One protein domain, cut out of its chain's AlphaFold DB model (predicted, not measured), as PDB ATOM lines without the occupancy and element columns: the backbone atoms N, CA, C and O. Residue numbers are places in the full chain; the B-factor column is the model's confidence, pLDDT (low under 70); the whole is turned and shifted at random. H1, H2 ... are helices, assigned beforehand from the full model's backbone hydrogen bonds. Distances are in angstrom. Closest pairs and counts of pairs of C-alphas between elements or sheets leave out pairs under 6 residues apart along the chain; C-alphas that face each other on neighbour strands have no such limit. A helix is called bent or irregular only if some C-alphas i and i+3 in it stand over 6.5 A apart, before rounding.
ATOM      1  N   GLY A   8      -7.573  45.456   9.542       98.06
ATOM      2  CA  GLY A   8      -7.454  44.773   8.252       98.06
ATOM      3  C   GLY A   8      -6.704  45.602   7.205       98.06
ATOM      4  O   GLY A   8      -5.801  45.091   6.543       98.06
ATOM      5  N   ALA A   9      -6.999  46.902   7.097       98.38
ATOM      6  CA  ALA A   9      -6.315  47.791   6.157       98.38
ATOM      7  C   ALA A   9      -4.845  48.028   6.543       98.38
ATOM      8  O   ALA A   9      -3.975  48.047   5.668       98.38
ATOM      9  N   ILE A  10      -4.543  48.135   7.842       98.62
ATOM     10  CA  ILE A  10      -3.168  48.214   8.360       98.62
ATOM     11  C   ILE A  10      -2.387  46.945   8.001       98.62
ATOM     12  O   ILE A  10      -1.279  47.044   7.467       98.62
ATOM     13  N   LEU A  11      -2.958  45.758   8.245       98.62
ATOM     14  CA  LEU A  11      -2.317  44.485   7.909       98.62
ATOM     15  C   LEU A  11      -2.062  44.360   6.404       98.62
ATOM     16  O   LEU A  11      -0.947  44.027   6.004       98.62
ATOM     17  N   GLN A  12      -3.042  44.698   5.563       98.25
ATOM     18  CA  GLN A  12      -2.851  44.700   4.113       98.25
ATOM     19  C   GLN A  12      -1.773  45.693   3.664       98.25
ATOM     20  O   GLN A  12      -0.947  45.361   2.812       98.25
ATOM     21  N   TYR A  13      -1.761  46.908   4.220       98.06
ATOM     22  CA  TYR A  13      -0.742  47.911   3.912       98.06
ATOM     23  C   TYR A  13       0.661  47.398   4.251       98.06
ATOM     24  O   TYR A  13       1.560  47.486   3.414       98.06
ATOM     25  N   LEU A  14       0.848  46.818   5.439       98.25
ATOM     26  CA  LEU A  14       2.133  46.256   5.858       98.25
ATOM     27  C   LEU A  14       2.538  45.051   5.005       98.25
ATOM     28  O   LEU A  14       3.696  44.966   4.599       98.25
ATOM     29  N   ALA A  15       1.599  44.165   4.675       98.06
ATOM     30  CA  ALA A  15       1.850  43.024   3.802       98.06
ATOM     31  C   ALA A  15       2.314  43.470   2.407       98.06
ATOM     32  O   ALA A  15       3.328  42.986   1.913       98.06
ATOM     33  N   ARG A  16       1.653  44.469   1.801       95.94
ATOM     34  CA  ARG A  16       2.086  45.048   0.516       95.94
ATOM     35  C   ARG A  16       3.437  45.750   0.618       95.94
ATOM     36  O   ARG A  16       4.274  45.594  -0.262       95.94
ATOM     37  N   LYS A  17       3.660  46.510   1.692       97.19
ATOM     38  CA  LYS A  17       4.902  47.265   1.903       97.19
ATOM     39  C   LYS A  17       6.117  46.357   2.105       97.19
ATOM     40  O   LYS A  17       7.223  46.739   1.740       97.19
ATOM     41  N   THR A  18       5.920  45.198   2.722       97.62
ATOM     42  CA  THR A  18       7.003  44.262   3.068       97.62
ATOM     43  C   THR A  18       7.127  43.094   2.097       97.62
ATOM     44  O   THR A  18       8.159  42.434   2.088       97.62
ATOM     45  N   GLY A  19       6.094  42.823   1.295       96.75
ATOM     46  CA  GLY A  19       6.017  41.632   0.451       96.75
ATOM     47  C   GLY A  19       5.776  40.334   1.230       96.75
ATOM     48  O   GLY A  19       5.928  39.259   0.663       96.75
ATOM     49  N   LEU A  20       5.413  40.408   2.516       97.81
ATOM     50  CA  LEU A  20       5.257  39.246   3.394       97.81
ATOM     51  C   LEU A  20       3.784  38.977   3.731       97.81
ATOM     52  O   LEU A  20       2.968  39.893   3.800       97.81
ATOM     53  N   PHE A  21       3.461  37.710   4.011       98.25
ATOM     54  CA  PHE A  21       2.182  37.259   4.591       98.25
ATOM     55  C   PHE A  21       0.909  37.525   3.759       98.25
ATOM     56  O   PHE A  21      -0.194  37.407   4.292       98.25
ATOM     57  N   HIS A  22       1.046  37.844   2.468       96.00
ATOM     58  CA  HIS A  22      -0.075  38.047   1.535       96.00
ATOM     59  C   HIS A  22      -0.269  36.879   0.547       96.00
ATOM     60  O   HIS A  22      -1.203  36.897  -0.244       96.00
ATOM     61  N   GLY A  23       0.607  35.871   0.578       93.38
ATOM     62  CA  GLY A  23       0.615  34.777  -0.394       93.38
ATOM     63  C   GLY A  23       1.317  35.122  -1.713       93.38
ATOM     64  O   GLY A  23       1.524  36.292  -2.054       93.38
ATOM     65  N   GLU A  24       1.701  34.080  -2.449       92.88
ATOM     66  CA  GLU A  24       2.375  34.186  -3.745       92.88
ATOM     67  C   GLU A  24       1.378  34.066  -4.904       92.88
ATOM     68  O   GLU A  24       0.625  33.097  -5.015       92.88
ATOM     69  N   GLY A  25       1.381  35.061  -5.794       95.50
ATOM     70  CA  GLY A  25       0.457  35.123  -6.925       95.50
ATOM     71  C   GLY A  25      -0.990  35.444  -6.536       95.50
ATOM     72  O   GLY A  25      -1.364  35.518  -5.365       95.50
ATOM     73  N   GLU A  26      -1.821  35.660  -7.552       97.25
ATOM     74  CA  GLU A  26      -3.174  36.192  -7.358       97.25
ATOM     75  C   GLU A  26      -4.094  35.224  -6.609       97.25
ATOM     76  O   GLU A  26      -4.840  35.623  -5.722       97.25
ATOM     77  N   ARG A  27      -3.988  33.922  -6.894       97.62
ATOM     78  CA  ARG A  27      -4.818  32.902  -6.243       97.62
ATOM     79  C   ARG A  27      -4.622  32.875  -4.725       97.62
ATOM     80  O   ARG A  27      -5.601  32.773  -3.992       97.62
ATOM     81  N   ALA A  28      -3.376  32.950  -4.259       97.44
ATOM     82  CA  ALA A  28      -3.082  32.945  -2.829       97.44
ATOM     83  C   ALA A  28      -3.531  34.254  -2.165       97.44
ATOM     84  O   ALA A  28      -4.067  34.220  -1.061       97.44
ATOM     85  N   ARG A  29      -3.373  35.390  -2.856       97.81
ATOM     86  CA  ARG A  29      -3.834  36.699  -2.370       97.81
ATOM     87  C   ARG A  29      -5.340  36.742  -2.176       97.81
ATOM     88  O   ARG A  29      -5.779  37.106  -1.092       97.81
ATOM     89  N   VAL A  30      -6.109  36.276  -3.161       98.50
ATOM     90  CA  VAL A  30      -7.572  36.187  -3.050       98.50
ATOM     91  C   VAL A  30      -7.972  35.332  -1.846       98.50
ATOM     92  O   VAL A  30      -8.798  35.763  -1.051       98.50
ATOM     93  N   ALA A  31      -7.331  34.178  -1.633       98.56
ATOM     94  CA  ALA A  31      -7.615  33.345  -0.462       98.56
ATOM     95  C   ALA A  31      -7.293  34.058   0.869       98.56
ATOM     96  O   ALA A  31      -8.042  33.930   1.836       98.56
ATOM     97  N   VAL A  32      -6.201  34.826   0.944       98.81
ATOM     98  CA  VAL A  32      -5.880  35.635   2.132       98.81
ATOM     99  C   VAL A  32      -6.931  36.722   2.356       98.81
ATOM    100  O   VAL A  32      -7.381  36.916   3.485       98.81
ATOM    101  N   GLU A  33      -7.339  37.420   1.300       98.62
ATOM    102  CA  GLU A  33      -8.319  38.501   1.375       98.62
ATOM    103  C   GLU A  33      -9.707  37.994   1.774       98.62
ATOM    104  O   GLU A  33     -10.316  38.580   2.666       98.62
ATOM    105  N   GLU A  34     -10.180  36.879   1.207       98.69
ATOM    106  CA  GLU A  34     -11.455  36.249   1.583       98.69
ATOM    107  C   GLU A  34     -11.547  36.027   3.098       98.69
ATOM    108  O   GLU A  34     -12.518  36.431   3.740       98.69
ATOM    109  N   TRP A  35     -10.507  35.436   3.692       98.81
ATOM    110  CA  TRP A  35     -10.486  35.135   5.123       98.81
ATOM    111  C   TRP A  35     -10.222  36.362   5.995       98.81
ATOM    112  O   TRP A  35     -10.758  36.449   7.102       98.81
ATOM    113  N   LEU A  36      -9.454  37.338   5.504       98.88
ATOM    114  CA  LEU A  36      -9.275  38.610   6.195       98.88
ATOM    115  C   LEU A  36     -10.594  39.391   6.262       98.88
ATOM    116  O   LEU A  36     -10.978  39.853   7.332       98.88
ATOM    117  N   PHE A  37     -11.321  39.513   5.151       98.81
ATOM    118  CA  PHE A  37     -12.603  40.217   5.134       98.81
ATOM    119  C   PHE A  37     -13.706  39.437   5.854       98.81
ATOM    120  O   PHE A  37     -14.527  40.053   6.533       98.81
ATOM    121  N   TRP A  38     -13.687  38.100   5.816       98.81
ATOM    122  CA  TRP A  38     -14.536  37.277   6.683       98.81
ATOM    123  C   TRP A  38     -14.269  37.552   8.171       98.81
ATOM    124  O   TRP A  38     -15.208  37.652   8.963       98.81
ATOM    125  N   GLN A  39     -13.003  37.731   8.563       98.75
ATOM    126  CA  GLN A  39     -12.658  38.090   9.936       98.75
ATOM    127  C   GLN A  39     -13.174  39.488  10.296       98.75
ATOM    128  O   GLN A  39     -13.795  39.645  11.349       98.75
ATOM    129  N   VAL A  40     -12.937  40.482   9.436       98.38
ATOM    130  CA  VAL A  40     -13.319  41.884   9.669       98.38
ATOM    131  C   VAL A  40     -14.840  42.054   9.720       98.38
ATOM    132  O   VAL A  40     -15.338  42.794  10.563       98.38
ATOM    133  N   GLY A  41     -15.584  41.367   8.850       97.75
ATOM    134  CA  GLY A  41     -17.044  41.485   8.757       97.75
ATOM    135  C   GLY A  41     -17.836  40.491   9.612       97.75
ATOM    136  O   GLY A  41     -19.019  40.714   9.853       97.75
ATOM    137  N   GLY A  42     -17.213  39.400  10.063       98.12
ATOM    138  CA  GLY A  42     -17.879  38.303  10.770       98.12
ATOM    139  C   GLY A  42     -17.275  38.040  12.143       98.12
ATOM    140  O   GLY A  42     -17.819  38.479  13.155       98.12
ATOM    141  N   LEU A  43     -16.148  37.319  12.182       98.56
ATOM    142  CA  LEU A  43     -15.542  36.837  13.431       98.56
ATOM    143  C   LEU A  43     -15.315  37.947  14.460       98.56
ATOM    144  O   LEU A  43     -15.747  37.807  15.601       98.56
ATOM    145  N   GLY A  44     -14.641  39.031  14.069       97.81
ATOM    146  CA  GLY A  44     -14.290  40.115  14.985       97.81
ATOM    147  C   GLY A  44     -15.524  40.770  15.614       97.81
ATOM    148  O   GLY A  44     -15.669  40.730  16.837       97.81
ATOM    149  N   PRO A  45     -16.448  41.326  14.808       97.94
ATOM    150  CA  PRO A  45     -17.660  41.952  15.324       97.94
ATOM    151  C   PRO A  45     -18.508  41.020  16.197       97.94
ATOM    152  O   PRO A  45     -18.911  41.422  17.287       97.94
ATOM    153  N   MET A  46     -18.745  39.775  15.771       98.38
ATOM    154  CA  MET A  46     -19.619  38.856  16.513       98.38
ATOM    155  C   MET A  46     -18.988  38.389  17.829       98.38
ATOM    156  O   MET A  46     -19.655  38.423  18.864       98.38
ATOM    157  N   ALA A  47     -17.692  38.061  17.835       97.19
ATOM    158  CA  ALA A  47     -16.980  37.738  19.071       97.19
ATOM    159  C   ALA A  47     -16.908  38.953  20.014       97.19
ATOM    160  O   ALA A  47     -16.987  38.798  21.232       97.19
ATOM    161  N   GLY A  48     -16.795  40.174  19.481       95.69
ATOM    162  CA  GLY A  48     -16.871  41.410  20.264       95.69
ATOM    163  C   GLY A  48     -18.213  41.574  20.972       95.69
ATOM    164  O   GLY A  48     -18.245  41.847  22.174       95.69
ATOM    165  N   GLN A  49     -19.316  41.332  20.261       97.69
ATOM    166  CA  GLN A  49     -20.653  41.352  20.857       97.69
ATOM    167  C   GLN A  49     -20.832  40.236  21.893       97.69
ATOM    168  O   GLN A  49     -21.367  40.497  22.970       97.69
ATOM    169  N   ALA A  50     -20.316  39.029  21.634       97.06
ATOM    170  CA  ALA A  50     -20.334  37.945  22.615       97.06
ATOM    171  C   ALA A  50     -19.638  38.367  23.917       97.06
ATOM    172  O   ALA A  50     -20.232  38.271  24.987       97.06
ATOM    173  N   HIS A  51     -18.432  38.942  23.846       93.62
ATOM    174  CA  HIS A  51     -17.768  39.472  25.042       93.62
ATOM    175  C   HIS A  51     -18.594  40.558  25.736       93.62
ATOM    176  O   HIS A  51     -18.681  40.567  26.964       93.62
ATOM    177  N   HIS A  52     -19.200  41.479  24.984       93.62
ATOM    178  CA  HIS A  52     -20.008  42.539  25.574       93.62
ATOM    179  C   HIS A  52     -21.185  41.972  26.374       93.62
ATOM    180  O   HIS A  52     -21.283  42.228  27.575       93.62
ATOM    181  N   PHE A  53     -22.033  41.161  25.743       96.31
ATOM    182  CA  PHE A  53     -23.263  40.672  26.365       96.31
ATOM    183  C   PHE A  53     -23.036  39.567  27.397       96.31
ATOM    184  O   PHE A  53     -23.801  39.487  28.354       96.31
ATOM    185  N   LEU A  54     -21.989  38.749  27.256       94.06
ATOM    186  CA  LEU A  54     -21.690  37.674  28.209       94.06
ATOM    187  C   LEU A  54     -20.916  38.158  29.438       94.06
ATOM    188  O   LEU A  54     -21.005  37.536  30.494       94.06
ATOM    189  N   LYS A  55     -20.122  39.231  29.309       88.75
ATOM    190  CA  LYS A  55     -19.162  39.634  30.349       88.75
ATOM    191  C   LYS A  55     -19.370  41.045  30.889       88.75
ATOM    192  O   LYS A  55     -19.231  41.245  32.095       88.75
ATOM    193  N   TYR A  56     -19.629  42.025  30.027       87.38
ATOM    194  CA  TYR A  56     -19.664  43.436  30.426       87.38
ATOM    195  C   TYR A  56     -21.074  43.911  30.768       87.38
ATOM    196  O   TYR A  56     -21.269  44.467  31.845       87.38
ATOM    197  N   ALA A  57     -22.058  43.664  29.901       90.06
ATOM    198  CA  ALA A  57     -23.439  44.088  30.122       90.06
ATOM    199  C   ALA A  57     -24.016  43.562  31.456       90.06
ATOM    200  O   ALA A  57     -24.520  44.385  32.226       90.06
ATOM    201  N   PRO A  58     -23.830  42.277  31.839       90.44
ATOM    202  CA  PRO A  58     -24.317  41.779  33.126       90.44
ATOM    203  C   PRO A  58     -23.634  42.457  34.319       90.44
ATOM    204  O   PRO A  58     -24.289  42.788  35.304       90.44
ATOM    205  N   ALA A  59     -22.330  42.749  34.216       86.69
ATOM    206  CA  ALA A  59     -21.586  43.472  35.252       86.69
ATOM    207  C   ALA A  59     -22.059  44.929  35.427       86.69
ATOM    208  O   ALA A  59     -21.849  45.519  36.485       86.69
ATOM    209  N   MET A  60     -22.721  45.492  34.412       86.12
ATOM    210  CA  MET A  60     -23.363  46.810  34.448       86.12
ATOM    211  C   MET A  60     -24.852  46.745  34.840       86.12
ATOM    212  O   MET A  60     -25.530  47.768  34.817       86.12
ATOM    213  N   GLY A  61     -25.376  45.568  35.207       89.81
ATOM    214  CA  GLY A  61     -26.787  45.377  35.565       89.81
ATOM    215  C   GLY A  61     -27.731  45.195  34.371       89.81
ATOM    216  O   GLY A  61     -28.945  45.264  34.539       89.81
ATOM    217  N   HIS A  62     -27.192  44.956  33.173       91.50
ATOM    218  CA  HIS A  62     -27.957  44.681  31.959       91.50
ATOM    219  C   HIS A  62     -27.874  43.192  31.611       91.50
ATOM    220  O   HIS A  62     -26.983  42.764  30.874       91.50
ATOM    221  N   ASP A  63     -28.806  42.404  32.143       93.31
ATOM    222  CA  ASP A  63     -28.941  40.993  31.786       93.31
ATOM    223  C   ASP A  63     -29.934  40.826  30.627       93.31
ATOM    224  O   ASP A  63     -31.096  41.224  30.717       93.31
ATOM    225  N   LEU A  64     -29.451  40.294  29.503       96.19
ATOM    226  CA  LEU A  64     -30.182  40.213  28.236       96.19
ATOM    227  C   LEU A  64     -30.003  38.813  27.625       96.19
ATOM    228  O   LEU A  64     -29.217  38.665  26.682       96.19
ATOM    229  N   PRO A  65     -30.728  37.789  28.121       96.56
ATOM    230  CA  PRO A  65     -30.522  36.394  27.720       96.56
ATOM    231  C   PRO A  65     -30.580  36.175  26.203       96.56
ATOM    232  O   PRO A  65     -29.689  35.565  25.627       96.56
ATOM    233  N   TYR A  66     -31.550  36.791  25.518       97.94
ATOM    234  CA  TYR A  66     -31.660  36.687  24.059       97.94
ATOM    235  C   TYR A  66     -30.409  37.192  23.319       97.94
ATOM    236  O   TYR A  66     -29.975  36.588  22.341       97.94
ATOM    237  N   ALA A  67     -29.815  38.302  23.771       97.38
ATOM    238  CA  ALA A  67     -28.602  38.834  23.155       97.38
ATOM    239  C   ALA A  67     -27.391  37.943  23.465       97.38
ATOM    240  O   ALA A  67     -26.591  37.672  22.572       97.38
ATOM    241  N   GLN A  68     -27.279  37.459  24.705       97.75
ATOM    242  CA  GLN A  68     -26.232  36.522  25.113       97.75
ATOM    243  C   GLN A  68     -26.242  35.263  24.245       97.75
ATOM    244  O   GLN A  68     -25.216  34.937  23.649       97.75
ATOM    245  N   ASP A  69     -27.398  34.611  24.123       98.06
ATOM    246  CA  ASP A  69     -27.542  33.376  23.353       98.06
ATOM    247  C   ASP A  69     -27.287  33.622  21.867       98.06
ATOM    248  O   ASP A  69     -26.475  32.932  21.257       98.06
ATOM    249  N   ARG A  70     -27.849  34.698  21.298       98.50
ATOM    250  CA  ARG A  70     -27.615  35.063  19.895       98.50
ATOM    251  C   ARG A  70     -26.128  35.172  19.551       98.50
ATOM    252  O   ARG A  70     -25.702  34.645  18.524       98.50
ATOM    253  N   TYR A  71     -25.344  35.895  20.353       98.31
ATOM    254  CA  TYR A  71     -23.929  36.124  20.036       98.31
ATOM    255  C   TYR A  71     -23.024  34.963  20.447       98.31
ATOM    256  O   TYR A  71     -22.003  34.735  19.795       98.31
ATOM    257  N   ARG A  72     -23.406  34.192  21.470       98.12
ATOM    258  CA  ARG A  72     -22.778  32.906  21.792       98.12
ATOM    259  C   ARG A  72     -22.918  31.929  20.627       98.12
ATOM    260  O   ARG A  72     -21.908  31.384  20.182       98.12
ATOM    261  N   ASP A  73     -24.130  31.754  20.117       98.38
ATOM    262  CA  ASP A  73     -24.433  30.794  19.054       98.38
ATOM    263  C   ASP A  73     -23.805  31.214  17.726       98.38
ATOM    264  O   ASP A  73     -23.237  30.389  17.008       98.38
ATOM    265  N   GLU A  74     -23.824  32.510  17.407       98.62
ATOM    266  CA  GLU A  74     -23.158  33.006  16.202       98.62
ATOM    267  C   GLU A  74     -21.633  32.837  16.283       98.62
ATOM    268  O   GLU A  74     -21.000  32.437  15.304       98.62
ATOM    269  N   THR A  75     -21.034  33.052  17.458       98.56
ATOM    270  CA  THR A  75     -19.605  32.771  17.672       98.56
ATOM    271  C   THR A  75     -19.307  31.279  17.503       98.56
ATOM    272  O   THR A  75     -18.361  30.921  16.796       98.56
ATOM    273  N   ALA A  76     -20.151  30.400  18.057       98.50
ATOM    274  CA  ALA A  76     -20.037  28.953  17.882       98.50
ATOM    275  C   ALA A  76     -20.096  28.554  16.400       98.50
ATOM    276  O   ALA A  76     -19.265  27.773  15.920       98.50
ATOM    277  N   ARG A  77     -21.034  29.138  15.641       98.75
ATOM    278  CA  ARG A  77     -21.187  28.913  14.198       98.75
ATOM    279  C   ARG A  77     -19.936  29.334  13.425       98.75
ATOM    280  O   ARG A  77     -19.483  28.584  12.556       98.75
ATOM    281  N   LEU A  78     -19.370  30.502  13.734       98.81
ATOM    282  CA  LEU A  78     -18.159  31.027  13.092       98.81
ATOM    283  C   LEU A  78     -16.932  30.166  13.405       98.81
ATOM    284  O   LEU A  78     -16.156  29.860  12.500       98.81
ATOM    285  N   TYR A  79     -16.793  29.680  14.636       98.81
ATOM    286  CA  TYR A  79     -15.752  28.712  14.972       98.81
ATOM    287  C   TYR A  79     -15.942  27.376  14.250       98.81
ATOM    288  O   TYR A  79     -14.964  26.791  13.797       98.81
ATOM    289  N   GLY A  80     -17.183  26.919  14.053       98.81
ATOM    290  CA  GLY A  80     -17.465  25.750  13.214       98.81
ATOM    291  C   GLY A  80     -17.075  25.954  11.742       98.81
ATOM    292  O   GLY A  80     -16.650  25.011  11.076       98.81
ATOM    293  N   VAL A  81     -17.184  27.180  11.213       98.81
ATOM    294  CA  VAL A  81     -16.668  27.527   9.874       98.81
ATOM    295  C   VAL A  81     -15.140  27.438   9.840       98.81
ATOM    296  O   VAL A  81     -14.598  26.831   8.915       98.81
ATOM    297  N   MET A  82     -14.455  27.985  10.850       98.81
ATOM    298  CA  MET A  82     -12.995  27.886  10.960       98.81
ATOM    299  C   MET A  82     -12.537  26.433  11.071       98.81
ATOM    300  O   MET A  82     -11.638  26.035  10.339       98.81
ATOM    301  N   ASP A  83     -13.169  25.628  11.926       98.88
ATOM    302  CA  ASP A  83     -12.790  24.228  12.119       98.88
ATOM    303  C   ASP A  83     -12.877  23.431  10.812       98.88
ATOM    304  O   ASP A  83     -11.900  22.807  10.399       98.88
ATOM    305  N   ARG A  84     -13.996  23.551  10.081       98.81
ATOM    306  CA  ARG A  84     -14.158  22.902   8.768       98.81
ATOM    307  C   ARG A  84     -13.126  23.374   7.750       98.81
ATOM    308  O   ARG A  84     -12.625  22.566   6.970       98.81
ATOM    309  N   ARG A  85     -12.794  24.669   7.735       98.69
ATOM    310  CA  ARG A  85     -11.742  25.195   6.856       98.69
ATOM    311  C   ARG A  85     -10.385  24.581   7.195       98.69
ATOM    312  O   ARG A  85      -9.666  24.155   6.290       98.69
ATOM    313  N   LEU A  86     -10.058  24.537   8.482       98.88
ATOM    314  CA  LEU A  86      -8.786  24.056   9.013       98.88
ATOM    315  C   LEU A  86      -8.671  22.524   8.973       98.88
ATOM    316  O   LEU A  86      -7.570  21.988   9.041       98.88
ATOM    317  N   ALA A  87      -9.770  21.788   8.807       98.69
ATOM    318  CA  ALA A  87      -9.710  20.352   8.540       98.69
ATOM    319  C   ALA A  87      -8.960  20.046   7.230       98.69
ATOM    320  O   ALA A  87      -8.212  19.077   7.149       98.69
ATOM    321  N   GLY A  88      -9.135  20.898   6.212       97.81
ATOM    322  CA  GLY A  88      -8.478  20.755   4.908       97.81
ATOM    323  C   GLY A  88      -7.242  21.631   4.704       97.81
ATOM    324  O   GLY A  88      -6.613  21.535   3.656       97.81
ATOM    325  N   ASN A  89      -6.912  22.520   5.646       98.50
ATOM    326  CA  ASN A  89      -5.856  23.520   5.483       98.50
ATOM    327  C   ASN A  89      -5.088  23.715   6.791       98.50
ATOM    328  O   ASN A  89      -5.667  23.672   7.873       98.50
ATOM    329  N   ARG A  90      -3.787  23.983   6.702       98.56
ATOM    330  CA  ARG A  90      -2.961  24.253   7.888       98.56
ATOM    331  C   ARG A  90      -3.300  25.608   8.523       98.56
ATOM    332  O   ARG A  90      -3.346  25.730   9.742       98.56
ATOM    333  N   PHE A  91      -3.569  26.602   7.683       98.88
ATOM    334  CA  PHE A  91      -3.920  27.979   8.022       98.88
ATOM    335  C   PHE A  91      -5.191  28.395   7.274       98.88
ATOM    336  O   PHE A  91      -5.645  27.704   6.358       98.88
ATOM    337  N   LEU A  92      -5.790  29.532   7.633       98.75
ATOM    338  CA  LEU A  92      -7.076  29.945   7.053       98.75
ATOM    339  C   LEU A  92      -6.998  30.121   5.529       98.75
ATOM    340  O   LEU A  92      -7.884  29.674   4.800       98.75
ATOM    341  N   ALA A  93      -5.904  30.693   5.031       98.44
ATOM    342  CA  ALA A  93      -5.708  30.942   3.605       98.44
ATOM    343  C   ALA A  93      -5.086  29.760   2.829       98.44
ATOM    344  O   ALA A  93      -4.979  29.846   1.608       98.44
ATOM    345  N   GLY A  94      -4.710  28.656   3.489       96.81
ATOM    346  CA  GLY A  94      -4.062  27.515   2.835       96.81
ATOM    347  C   GLY A  94      -3.003  26.836   3.704       96.81
ATOM    348  O   GLY A  94      -3.225  26.543   4.875       96.81
ATOM    349  N   ASP A  95      -1.841  26.557   3.127       95.81
ATOM    350  CA  ASP A  95      -0.710  25.882   3.775       95.81
ATOM    351  C   ASP A  95       0.327  26.842   4.388       95.81
ATOM    352  O   ASP A  95       1.235  26.398   5.098       95.81
ATOM    353  N   PHE A  96       0.163  28.156   4.195       97.56
ATOM    354  CA  PHE A  96       1.054  29.198   4.709       97.56
ATOM    355  C   PHE A  96       0.356  30.163   5.680       97.56
ATOM    356  O   PHE A  96      -0.816  30.501   5.532       97.56
ATOM    357  N   TYR A  97       1.115  30.644   6.668       98.62
ATOM    358  CA  TYR A  97       0.646  31.636   7.638       98.62
ATOM    359  C   TYR A  97       0.536  33.023   7.000       98.62
ATOM    360  O   TYR A  97       1.489  33.500   6.372       98.62
ATOM    361  N   SER A  98      -0.594  33.696   7.203       98.88
ATOM    362  CA  SER A  98      -0.928  34.945   6.517       98.88
ATOM    363  C   SER A  98      -1.467  36.024   7.455       98.88
ATOM    364  O   SER A  98      -1.693  35.801   8.647       98.88
ATOM    365  N   ILE A  99      -1.728  37.210   6.902       98.81
ATOM    366  CA  ILE A  99      -2.451  38.263   7.622       98.81
ATOM    367  C   ILE A  99      -3.887  37.868   8.005       98.81
ATOM    368  O   ILE A  99      -4.405  38.419   8.972       98.81
ATOM    369  N   ALA A 100      -4.515  36.900   7.327       98.88
ATOM    370  CA  ALA A 100      -5.828  36.391   7.733       98.88
ATOM    371  C   ALA A 100      -5.751  35.689   9.099       98.88
ATOM    372  O   ALA A 100      -6.573  35.935   9.983       98.88
ATOM    373  N   ASP A 101      -4.712  34.878   9.312       98.94
ATOM    374  CA  ASP A 101      -4.473  34.201  10.588       98.94
ATOM    375  C   ASP A 101      -4.102  35.199  11.691       98.94
ATOM    376  O   ASP A 101      -4.619  35.113  12.805       98.94
ATOM    377  N   MET A 102      -3.256  36.188  11.364       98.81
ATOM    378  CA  MET A 102      -2.901  37.278  12.281       98.81
ATOM    379  C   MET A 102      -4.132  38.049  12.762       98.81
ATOM    380  O   MET A 102      -4.179  38.459  13.919       98.81
ATOM    381  N   ALA A 103      -5.107  38.263  11.877       98.75
ATOM    382  CA  ALA A 103      -6.328  38.987  12.193       98.75
ATOM    383  C   ALA A 103      -7.307  38.138  13.020       98.75
ATOM    384  O   ALA A 103      -7.948  38.648  13.940       98.75
ATOM    385  N   ALA A 104      -7.420  36.841  12.722       98.88
ATOM    386  CA  ALA A 104      -8.385  35.956  13.371       98.88
ATOM    387  C   ALA A 104      -7.931  35.470  14.755       98.88
ATOM    388  O   ALA A 104      -8.742  35.388  15.681       98.88
ATOM    389  N   TRP A 105      -6.643  35.155  14.924       98.75
ATOM    390  CA  TRP A 105      -6.141  34.495  16.134       98.75
ATOM    391  C   TRP A 105      -6.370  35.282  17.433       98.75
ATOM    392  O   TRP A 105      -6.806  34.680  18.417       98.75
ATOM    393  N   PRO A 106      -6.172  36.615  17.483       97.81
ATOM    394  CA  PRO A 106      -6.440  37.383  18.697       97.81
ATOM    395  C   PRO A 106      -7.897  37.296  19.167       97.81
ATOM    396  O   PRO A 106      -8.140  37.361  20.366       97.81
ATOM    397  N   TRP A 107      -8.851  37.107  18.251       98.44
ATOM    398  CA  TRP A 107     -10.265  36.921  18.581       98.44
ATOM    399  C   TRP A 107     -10.567  35.484  18.996       98.44
ATOM    400  O   TRP A 107     -11.193  35.260  20.030       98.44
ATOM    401  N   ALA A 108     -10.079  34.509  18.229       98.50
ATOM    402  CA  ALA A 108     -10.321  33.094  18.496       98.50
ATOM    403  C   ALA A 108      -9.636  32.592  19.785       98.50
ATOM    404  O   ALA A 108     -10.154  31.730  20.486       98.50
ATOM    405  N   SER A 109      -8.482  33.161  20.154       98.06
ATOM    406  CA  SER A 109      -7.751  32.791  21.379       98.06
ATOM    407  C   SER A 109      -8.474  33.167  22.679       98.06
ATOM    408  O   SER A 109      -8.057  32.746  23.754       98.06
ATOM    409  N   LEU A 110      -9.560  33.941  22.591       96.81
ATOM    410  CA  LEU A 110     -10.398  34.349  23.721       96.81
ATOM    411  C   LEU A 110     -11.678  33.499  23.845       96.81
ATOM    412  O   LEU A 110     -12.632  33.929  24.495       96.81
ATOM    413  N   TRP A 111     -11.716  32.327  23.206       97.94
ATOM    414  CA  TRP A 111     -12.879  31.436  23.126       97.94
ATOM    415  C   TRP A 111     -13.548  31.149  24.480       97.94
ATOM    416  O   TRP A 111     -14.774  31.121  24.562       97.94
ATOM    417  N   GLU A 112     -12.766  30.998  25.551       96.81
ATOM    418  CA  GLU A 112     -13.286  30.679  26.885       96.81
ATOM    419  C   GLU A 112     -14.158  31.823  27.428       96.81
ATOM    420  O   GLU A 112     -15.268  31.609  27.911       96.81
ATOM    421  N   GLY A 113     -13.718  33.073  27.239       93.38
ATOM    422  CA  GLY A 113     -14.497  34.266  27.590       93.38
ATOM    423  C   GLY A 113     -15.724  34.486  26.701       93.38
ATOM    424  O   GLY A 113     -16.638  35.215  27.085       93.38
ATOM    425  N   GLN A 114     -15.758  33.834  25.539       96.56
ATOM    426  CA  GLN A 114     -16.905  33.779  24.629       96.56
ATOM    427  C   GLN A 114     -17.821  32.584  24.945       96.56
ATOM    428  O   GLN A 114     -18.759  32.317  24.192       96.56
ATOM    429  N   GLN A 115     -17.546  31.876  26.053       97.12
ATOM    430  CA  GLN A 115     -18.277  30.704  26.539       97.12
ATOM    431  C   GLN A 115     -18.437  29.625  25.458       97.12
ATOM    432  O   GLN A 115     -19.512  29.056  25.275       97.12
ATOM    433  N   GLN A 116     -17.356  29.389  24.716       97.94
ATOM    434  CA  GLN A 116     -17.245  28.331  23.717       97.94
ATOM    435  C   GLN A 116     -16.521  27.116  24.307       97.94
ATOM    436  O   GLN A 116     -15.887  27.219  25.352       97.94
ATOM    437  N   THR A 117     -16.573  25.981  23.608       97.06
ATOM    438  CA  THR A 117     -15.665  24.841  23.818       97.06
ATOM    439  C   THR A 117     -14.884  24.548  22.535       97.06
ATOM    440  O   THR A 117     -15.296  24.949  21.437       97.06
ATOM    441  N   LEU A 118     -13.737  23.886  22.700       97.06
ATOM    442  CA  LEU A 118     -12.883  23.386  21.625       97.06
ATOM    443  C   LEU A 118     -13.009  21.869  21.410       97.06
ATOM    444  O   LEU A 118     -12.482  21.371  20.417       97.06
ATOM    445  N   ASP A 119     -13.711  21.144  22.286       97.19
ATOM    446  CA  ASP A 119     -13.819  19.675  22.225       97.19
ATOM    447  C   ASP A 119     -14.463  19.184  20.916       97.19
ATOM    448  O   ASP A 119     -14.124  18.126  20.390       97.19
ATOM    449  N   ASP A 120     -15.372  19.982  20.356       97.31
ATOM    450  CA  ASP A 120     -16.065  19.756  19.085       97.31
ATOM    451  C   ASP A 120     -15.369  20.433  17.887       97.31
ATOM    452  O   ASP A 120     -15.900  20.415  16.774       97.31
ATOM    453  N   LYS A 121     -14.202  21.063  18.096       98.50
ATOM    454  CA  LYS A 121     -13.468  21.857  17.091       98.50
ATOM    455  C   LYS A 121     -11.958  21.568  17.123       98.50
ATOM    456  O   LYS A 121     -11.147  22.475  17.362       98.50
ATOM    457  N   PRO A 122     -11.544  20.311  16.879       98.75
ATOM    458  CA  PRO A 122     -10.152  19.892  17.032       98.75
ATOM    459  C   PRO A 122      -9.194  20.596  16.056       98.75
ATOM    460  O   PRO A 122      -8.033  20.845  16.387       98.75
ATOM    461  N   ASN A 123      -9.656  20.961  14.859       98.88
ATOM    462  CA  ASN A 123      -8.828  21.613  13.846       98.88
ATOM    463  C   ASN A 123      -8.564  23.076  14.199       98.88
ATOM    464  O   ASN A 123      -7.457  23.570  13.943       98.88
ATOM    465  N   LEU A 124      -9.562  23.743  14.793       98.88
ATOM    466  CA  LEU A 124      -9.416  25.070  15.388       98.88
ATOM    467  C   LEU A 124      -8.478  25.027  16.597       98.88
ATOM    468  O   LEU A 124      -7.593  25.874  16.690       98.88
ATOM    469  N   ALA A 125      -8.626  24.036  17.484       98.88
ATOM    470  CA  ALA A 125      -7.756  23.868  18.648       98.88
ATOM    471  C   ALA A 125      -6.278  23.733  18.240       98.88
ATOM    472  O   ALA A 125      -5.431  24.492  18.712       98.88
ATOM    473  N   ARG A 126      -5.986  22.855  17.270       98.81
ATOM    474  CA  ARG A 126      -4.640  22.683  16.701       98.81
ATOM    475  C   ARG A 126      -4.095  23.977  16.097       98.81
ATOM    476  O   ARG A 126      -2.933  24.310  16.307       98.81
ATOM    477  N   TRP A 127      -4.916  24.729  15.362       98.88
ATOM    478  CA  TRP A 127      -4.487  26.007  14.780       98.88
ATOM    479  C   TRP A 127      -4.233  27.082  15.849       98.88
ATOM    480  O   TRP A 127      -3.266  27.836  15.738       98.88
ATOM    481  N   LEU A 128      -5.052  27.141  16.906       98.88
ATOM    482  CA  LEU A 128      -4.860  28.067  18.025       98.88
ATOM    483  C   LEU A 128      -3.518  27.827  18.719       98.88
ATOM    484  O   LEU A 128      -2.794  28.792  18.981       98.88
ATOM    485  N   GLU A 129      -3.190  26.561  18.980       98.75
ATOM    486  CA  GLU A 129      -1.911  26.151  19.555       98.75
ATOM    487  C   GLU A 129      -0.749  26.499  18.621       98.75
ATOM    488  O   GLU A 129       0.182  27.200  19.024       98.75
ATOM    489  N   GLU A 130      -0.828  26.088  17.355       98.75
ATOM    490  CA  GLU A 130       0.242  26.297  16.380       98.75
ATOM    491  C   GLU A 130       0.555  27.787  16.169       98.75
ATOM    492  O   GLU A 130       1.719  28.196  16.177       98.75
ATOM    493  N   VAL A 131      -0.472  28.628  16.013       98.81
ATOM    494  CA  VAL A 131      -0.284  30.076  15.864       98.81
ATOM    495  C   VAL A 131       0.194  30.704  17.178       98.81
ATOM    496  O   VAL A 131       1.093  31.548  17.154       98.81
ATOM    497  N   GLY A 132      -0.338  30.269  18.324       98.44
ATOM    498  CA  GLY A 132       0.044  30.770  19.647       98.44
ATOM    499  C   GLY A 132       1.477  30.418  20.062       98.44
ATOM    500  O   GLY A 132       2.112  31.175  20.803       98.44
ATOM    501  N   ALA A 133       2.023  29.318  19.544       98.56
ATOM    502  CA  ALA A 133       3.402  28.897  19.772       98.56
ATOM    503  C   ALA A 133       4.435  29.776  19.039       98.56
ATOM    504  O   ALA A 133       5.627  29.731  19.349       98.56
ATOM    505  N   ARG A 134       4.014  30.605  18.074       98.44
ATOM    506  CA  ARG A 134       4.929  31.448  17.290       98.44
ATOM    507  C   ARG A 134       5.542  32.544  18.178       98.44
ATOM    508  O   ARG A 134       4.801  33.385  18.693       98.44
ATOM    509  N   PRO A 135       6.884  32.670  18.258       98.38
ATOM    510  CA  PRO A 135       7.522  33.694  19.093       98.38
ATOM    511  C   PRO A 135       7.085  35.130  18.764       98.38
ATOM    512  O   PRO A 135       6.961  35.970  19.652       98.38
ATOM    513  N   ALA A 136       6.815  35.428  17.489       97.50
ATOM    514  CA  ALA A 136       6.324  36.740  17.065       97.50
ATOM    515  C   ALA A 136       4.889  37.026  17.545       97.50
ATOM    516  O   ALA A 136       4.589  38.166  17.892       97.50
ATOM    517  N   VAL A 137       4.024  36.005  17.614       97.75
ATOM    518  CA  VAL A 137       2.655  36.136  18.143       97.75
ATOM    519  C   VAL A 137       2.702  36.382  19.645       97.75
ATOM    520  O   VAL A 137       2.034  37.289  20.129       97.75
ATOM    521  N   GLN A 138       3.556  35.665  20.377       97.19
ATOM    522  CA  GLN A 138       3.753  35.888  21.813       97.19
ATOM    523  C   GLN A 138       4.278  37.298  22.108       97.19
ATOM    524  O   GLN A 138       3.721  38.001  22.951       97.19
ATOM    525  N   LYS A 139       5.297  37.752  21.362       96.75
ATOM    526  CA  LYS A 139       5.823  39.124  21.464       96.75
ATOM    527  C   LYS A 139       4.751  40.165  21.150       96.75
ATOM    528  O   LYS A 139       4.572  41.090  21.932       96.75
ATOM    529  N   GLY A 140       4.012  39.994  20.051       94.50
ATOM    530  CA  GLY A 140       2.913  40.886  19.671       94.50
ATOM    531  C   GLY A 140       1.814  40.930  20.731       94.50
ATOM    532  O   GLY A 140       1.394  42.008  21.143       94.50
ATOM    533  N   ARG A 141       1.417  39.763  21.255       91.00
ATOM    534  CA  ARG A 141       0.445  39.656  22.346       91.00
ATOM    535  C   ARG A 141       0.946  40.317  23.615       91.00
ATOM    536  O   ARG A 141       0.091  40.758  24.361       91.00
ATOM    537  N   ALA A 142       2.247  40.401  23.884       92.38
ATOM    538  CA  ALA A 142       2.793  41.048  25.079       92.38
ATOM    539  C   ALA A 142       2.856  42.585  24.980       92.38
ATOM    540  O   ALA A 142       2.953  43.255  26.008       92.38
ATOM    541  N   VAL A 143       2.762  43.161  23.775       91.94
ATOM    542  CA  VAL A 143       2.776  44.621  23.591       91.94
ATOM    543  C   VAL A 143       1.637  45.260  24.385       91.94
ATOM    544  O   VAL A 143       0.493  44.806  24.320       91.94
ATOM    545  N   ALA A 144       1.960  46.305  25.154       82.94
ATOM    546  CA  ALA A 144       1.013  47.043  25.990       82.94
ATOM    547  C   ALA A 144       0.200  46.149  26.957       82.94
ATOM    548  O   ALA A 144      -0.959  46.433  27.258       82.94
ATOM    549  N   ALA A 145       0.771  45.028  27.421       80.81
ATOM    550  CA  ALA A 145       0.143  44.170  28.431       80.81
ATOM    551  C   ALA A 145      -0.166  44.914  29.731       80.81
ATOM    552  O   ALA A 145      -1.253  44.752  30.272       80.81
ATOM    553  N   ASP A 146       0.738  45.793  30.145       76.69
ATOM    554  CA  ASP A 146       0.594  46.723  31.264       76.69
ATOM    555  C   ASP A 146      -0.608  47.670  31.121       76.69
ATOM    556  O   ASP A 146      -1.185  48.090  32.120       76.69
ATOM    557  N   ARG A 147      -1.031  47.970  29.885       75.31
ATOM    558  CA  ARG A 147      -2.160  48.871  29.601       75.31
ATOM    559  C   ARG A 147      -3.511  48.163  29.526       75.31
ATOM    560  O   ARG A 147      -4.540  48.829  29.433       75.31
ATOM    561  N   ARG A 148      -3.543  46.826  29.540       70.81
ATOM    562  CA  ARG A 148      -4.794  46.051  29.544       70.81
ATOM    563  C   ARG A 148      -5.346  45.990  30.968       70.81
ATOM    564  O   ARG A 148      -5.164  45.008  31.679       70.81
ATOM    565  N   GLY A 149      -5.996  47.076  31.387       64.06
ATOM    566  CA  GLY A 149      -6.663  47.181  32.684       64.06
ATOM    567  C   GLY A 149      -7.886  46.264  32.813       64.06
ATOM    568  O   GLY A 149      -8.467  45.809  31.823       64.06
ATOM    569  N   ASN A 150      -8.309  45.999  34.052       64.50
ATOM    570  CA  ASN A 150      -9.523  45.231  34.314       64.50
ATOM    571  C   ASN A 150     -10.769  46.116  34.146       64.50
ATOM    572  O   ASN A 150     -11.330  46.611  35.122       64.50
ATOM    573  N   LEU A 151     -11.218  46.266  32.899       61.28
ATOM    574  CA  LEU A 151     -12.393  47.062  32.518       61.28
ATOM    575  C   LEU A 151     -13.684  46.682  33.268       61.28
ATOM    576  O   LEU A 151     -14.616  47.471  33.307       61.28
ATOM    577  N   GLN A 152     -13.779  45.492  33.876       59.56
ATOM    578  CA  GLN A 152     -14.939  45.134  34.708       59.56
ATOM    579  C   GLN A 152     -14.987  45.896  36.037       59.56
ATOM    580  O   GLN A 152     -16.063  46.071  36.599       59.56
ATOM    581  N   LYS A 153     -13.831  46.311  36.560       59.91
ATOM    582  CA  LYS A 153     -13.714  46.990  37.859       59.91
ATOM    583  C   LYS A 153     -13.488  48.492  37.725       59.91
ATOM    584  O   LYS A 153     -13.614  49.213  38.708       59.91
ATOM    585  N   ASP A 154     -13.155  48.943  36.525       69.94
ATOM    586  CA  ASP A 154     -12.851  50.333  36.231       69.94
ATOM    587  C   ASP A 154     -14.111  51.058  35.741       69.94
ATOM    588  O   ASP A 154     -14.456  51.022  34.558       69.94
ATOM    589  N   LYS A 155     -14.832  51.678  36.684       68.12
ATOM    590  CA  LYS A 155     -16.057  52.436  36.389       68.12
ATOM    591  C   LYS A 155     -15.787  53.630  35.470       68.12
ATOM    592  O   LYS A 155     -16.624  53.912  34.622       68.12
ATOM    593  N   GLU A 156     -14.635  54.293  35.590       68.19
ATOM    594  CA  GLU A 156     -14.275  55.419  34.719       68.19
ATOM    595  C   GLU A 156     -14.052  54.938  33.281       68.19
ATOM    596  O   GLU A 156     -14.598  55.513  32.338       68.19
ATOM    597  N   ALA A 157     -13.343  53.821  33.095       67.38
ATOM    598  CA  ALA A 157     -13.176  53.226  31.773       67.38
ATOM    599  C   ALA A 157     -14.508  52.733  31.176       67.38
ATOM    600  O   ALA A 157     -14.727  52.874  29.973       67.38
ATOM    601  N   GLN A 158     -15.417  52.194  31.999       68.19
ATOM    602  CA  GLN A 158     -16.772  51.830  31.560       68.19
ATOM    603  C   GLN A 158     -17.560  53.050  31.073       68.19
ATOM    604  O   GLN A 158     -18.217  52.974  30.035       68.19
ATOM    605  N   GLU A 159     -17.473  54.183  31.773       68.56
ATOM    606  CA  GLU A 159     -18.126  55.421  31.346       68.56
ATOM    607  C   GLU A 159     -17.541  55.961  30.036       68.56
ATOM    608  O   GLU A 159     -18.298  56.282  29.123       68.56
ATOM    609  N   VAL A 160     -16.213  55.985  29.886       70.75
ATOM    610  CA  VAL A 160     -15.559  56.465  28.655       70.75
ATOM    611  C   VAL A 160     -15.875  55.584  27.440       70.75
ATOM    612  O   VAL A 160     -16.033  56.104  26.335       70.75
ATOM    613  N   LEU A 161     -15.963  54.262  27.621       67.31
ATOM    614  CA  LEU A 161     -16.185  53.309  26.528       67.31
ATOM    615  C   LEU A 161     -17.661  53.153  26.143       67.31
ATOM    616  O   LEU A 161     -17.953  52.930  24.970       67.31
ATOM    617  N   PHE A 162     -18.583  53.247  27.107       69.50
ATOM    618  CA  PHE A 162     -19.992  52.886  26.895       69.50
ATOM    619  C   PHE A 162     -20.985  54.041  27.090       69.50
ATOM    620  O   PHE A 162     -22.142  53.895  26.703       69.50
ATOM    621  N   LYS A 163     -20.569  55.204  27.620       64.56
ATOM    622  CA  LYS A 163     -21.397  56.427  27.679       64.56
ATOM    623  C   LYS A 163     -20.991  57.490  26.645       64.56
ATOM    624  O   LYS A 163     -21.182  58.681  26.889       64.56
ATOM    625  N   GLN A 164     -20.467  57.104  25.478       52.06
ATOM    626  CA  GLN A 164     -20.291  58.065  24.378       52.06
ATOM    627  C   GLN A 164     -21.645  58.415  23.756       52.06
ATOM    628  O   GLN A 164     -22.117  57.785  22.815       52.06
TER     629      GLN A 164
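Overview. This is residues 8 to 164 of the 166 residues of the protein "Glutathione S-transferase family protein" of Aliiroseovarius sp (UniProt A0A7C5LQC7). A long bent helix, H2, runs most of the domain's length; H1 folds back along its first arm, H2a, and H3 along its second, H2b. Short H4 sits in the middle, packed on H2a, and H6 crosses H3 and H4; residues 142 to 148 stick out, leading to H8. The printed part has 157 residues with eight named helices, H1 to H8 in order, and no named strand: all helix. It is compact, radius of gyration of the C-alphas 16.8 A, yet elongated, spanning 51 by 33 by 26 A.

Arrangement. H1, residues 8 to 18, precedes H2, residues 25 to 56, assigned as one helix by its hydrogen bonds but bent: C-alphas 41 and 44 are 6.9 A apart. Arms H2a, 25 to 41, and H2b, 44 to 56, stand at 26 degrees, a shallow tilt. H1 and H2a, a helical hairpin, only just touch, with 3 pairs of C-alphas within 8 A, closest Gly 8 and Val 40 at 6.7 A. H2b and H3, residues 65 to 87, form another, closest C-alphas Ala 50 and Tyr 71 at 4.8 A. H4, residues 99 to 108, only just irregular with C-alphas 103 and 106 6.7 A apart, touches H2a, closest C-alphas Leu 36 and Ala 100 at 4.4 A; H1, H2a and H4 form a bundle, a group of helices packed together. H5, residues 111 to 114, touches H2b, closest C-alphas Ala 50 and Gln 114 at 5.8 A. H6, residues 122 to 132, touches H3 about perpendicular at 84 degrees, closest C-alphas Asp 83 and Leu 124 at 4.8 A. H7, residues 135 to 142, and H8, residues 155 to 162, touch no helix. Every O i to N i+4 pair is within hydrogen-bond range in H1, H2a, H2b, H3, H6, H7 and H8; H4 has 4 of 6, and H5 is too short for one.

Along the chain. H1 begins at C-alpha 8 (-7.454, 44.773, 8.252). H2a measures 24.3 A, H2b 16.7 A and H3 32.5 A. H8 ends at C-alpha 162 (-19.992, 52.886, 26.895).

Size, cuts and confidence. The C-alphas farthest apart, Gly 25 and Gly 61, are 51.5 A apart. The printed part has no cut; the links H3 to H4 and H7 to H8 are long. Residues 149 to 159 and 161 to 164 have pLDDT under 70.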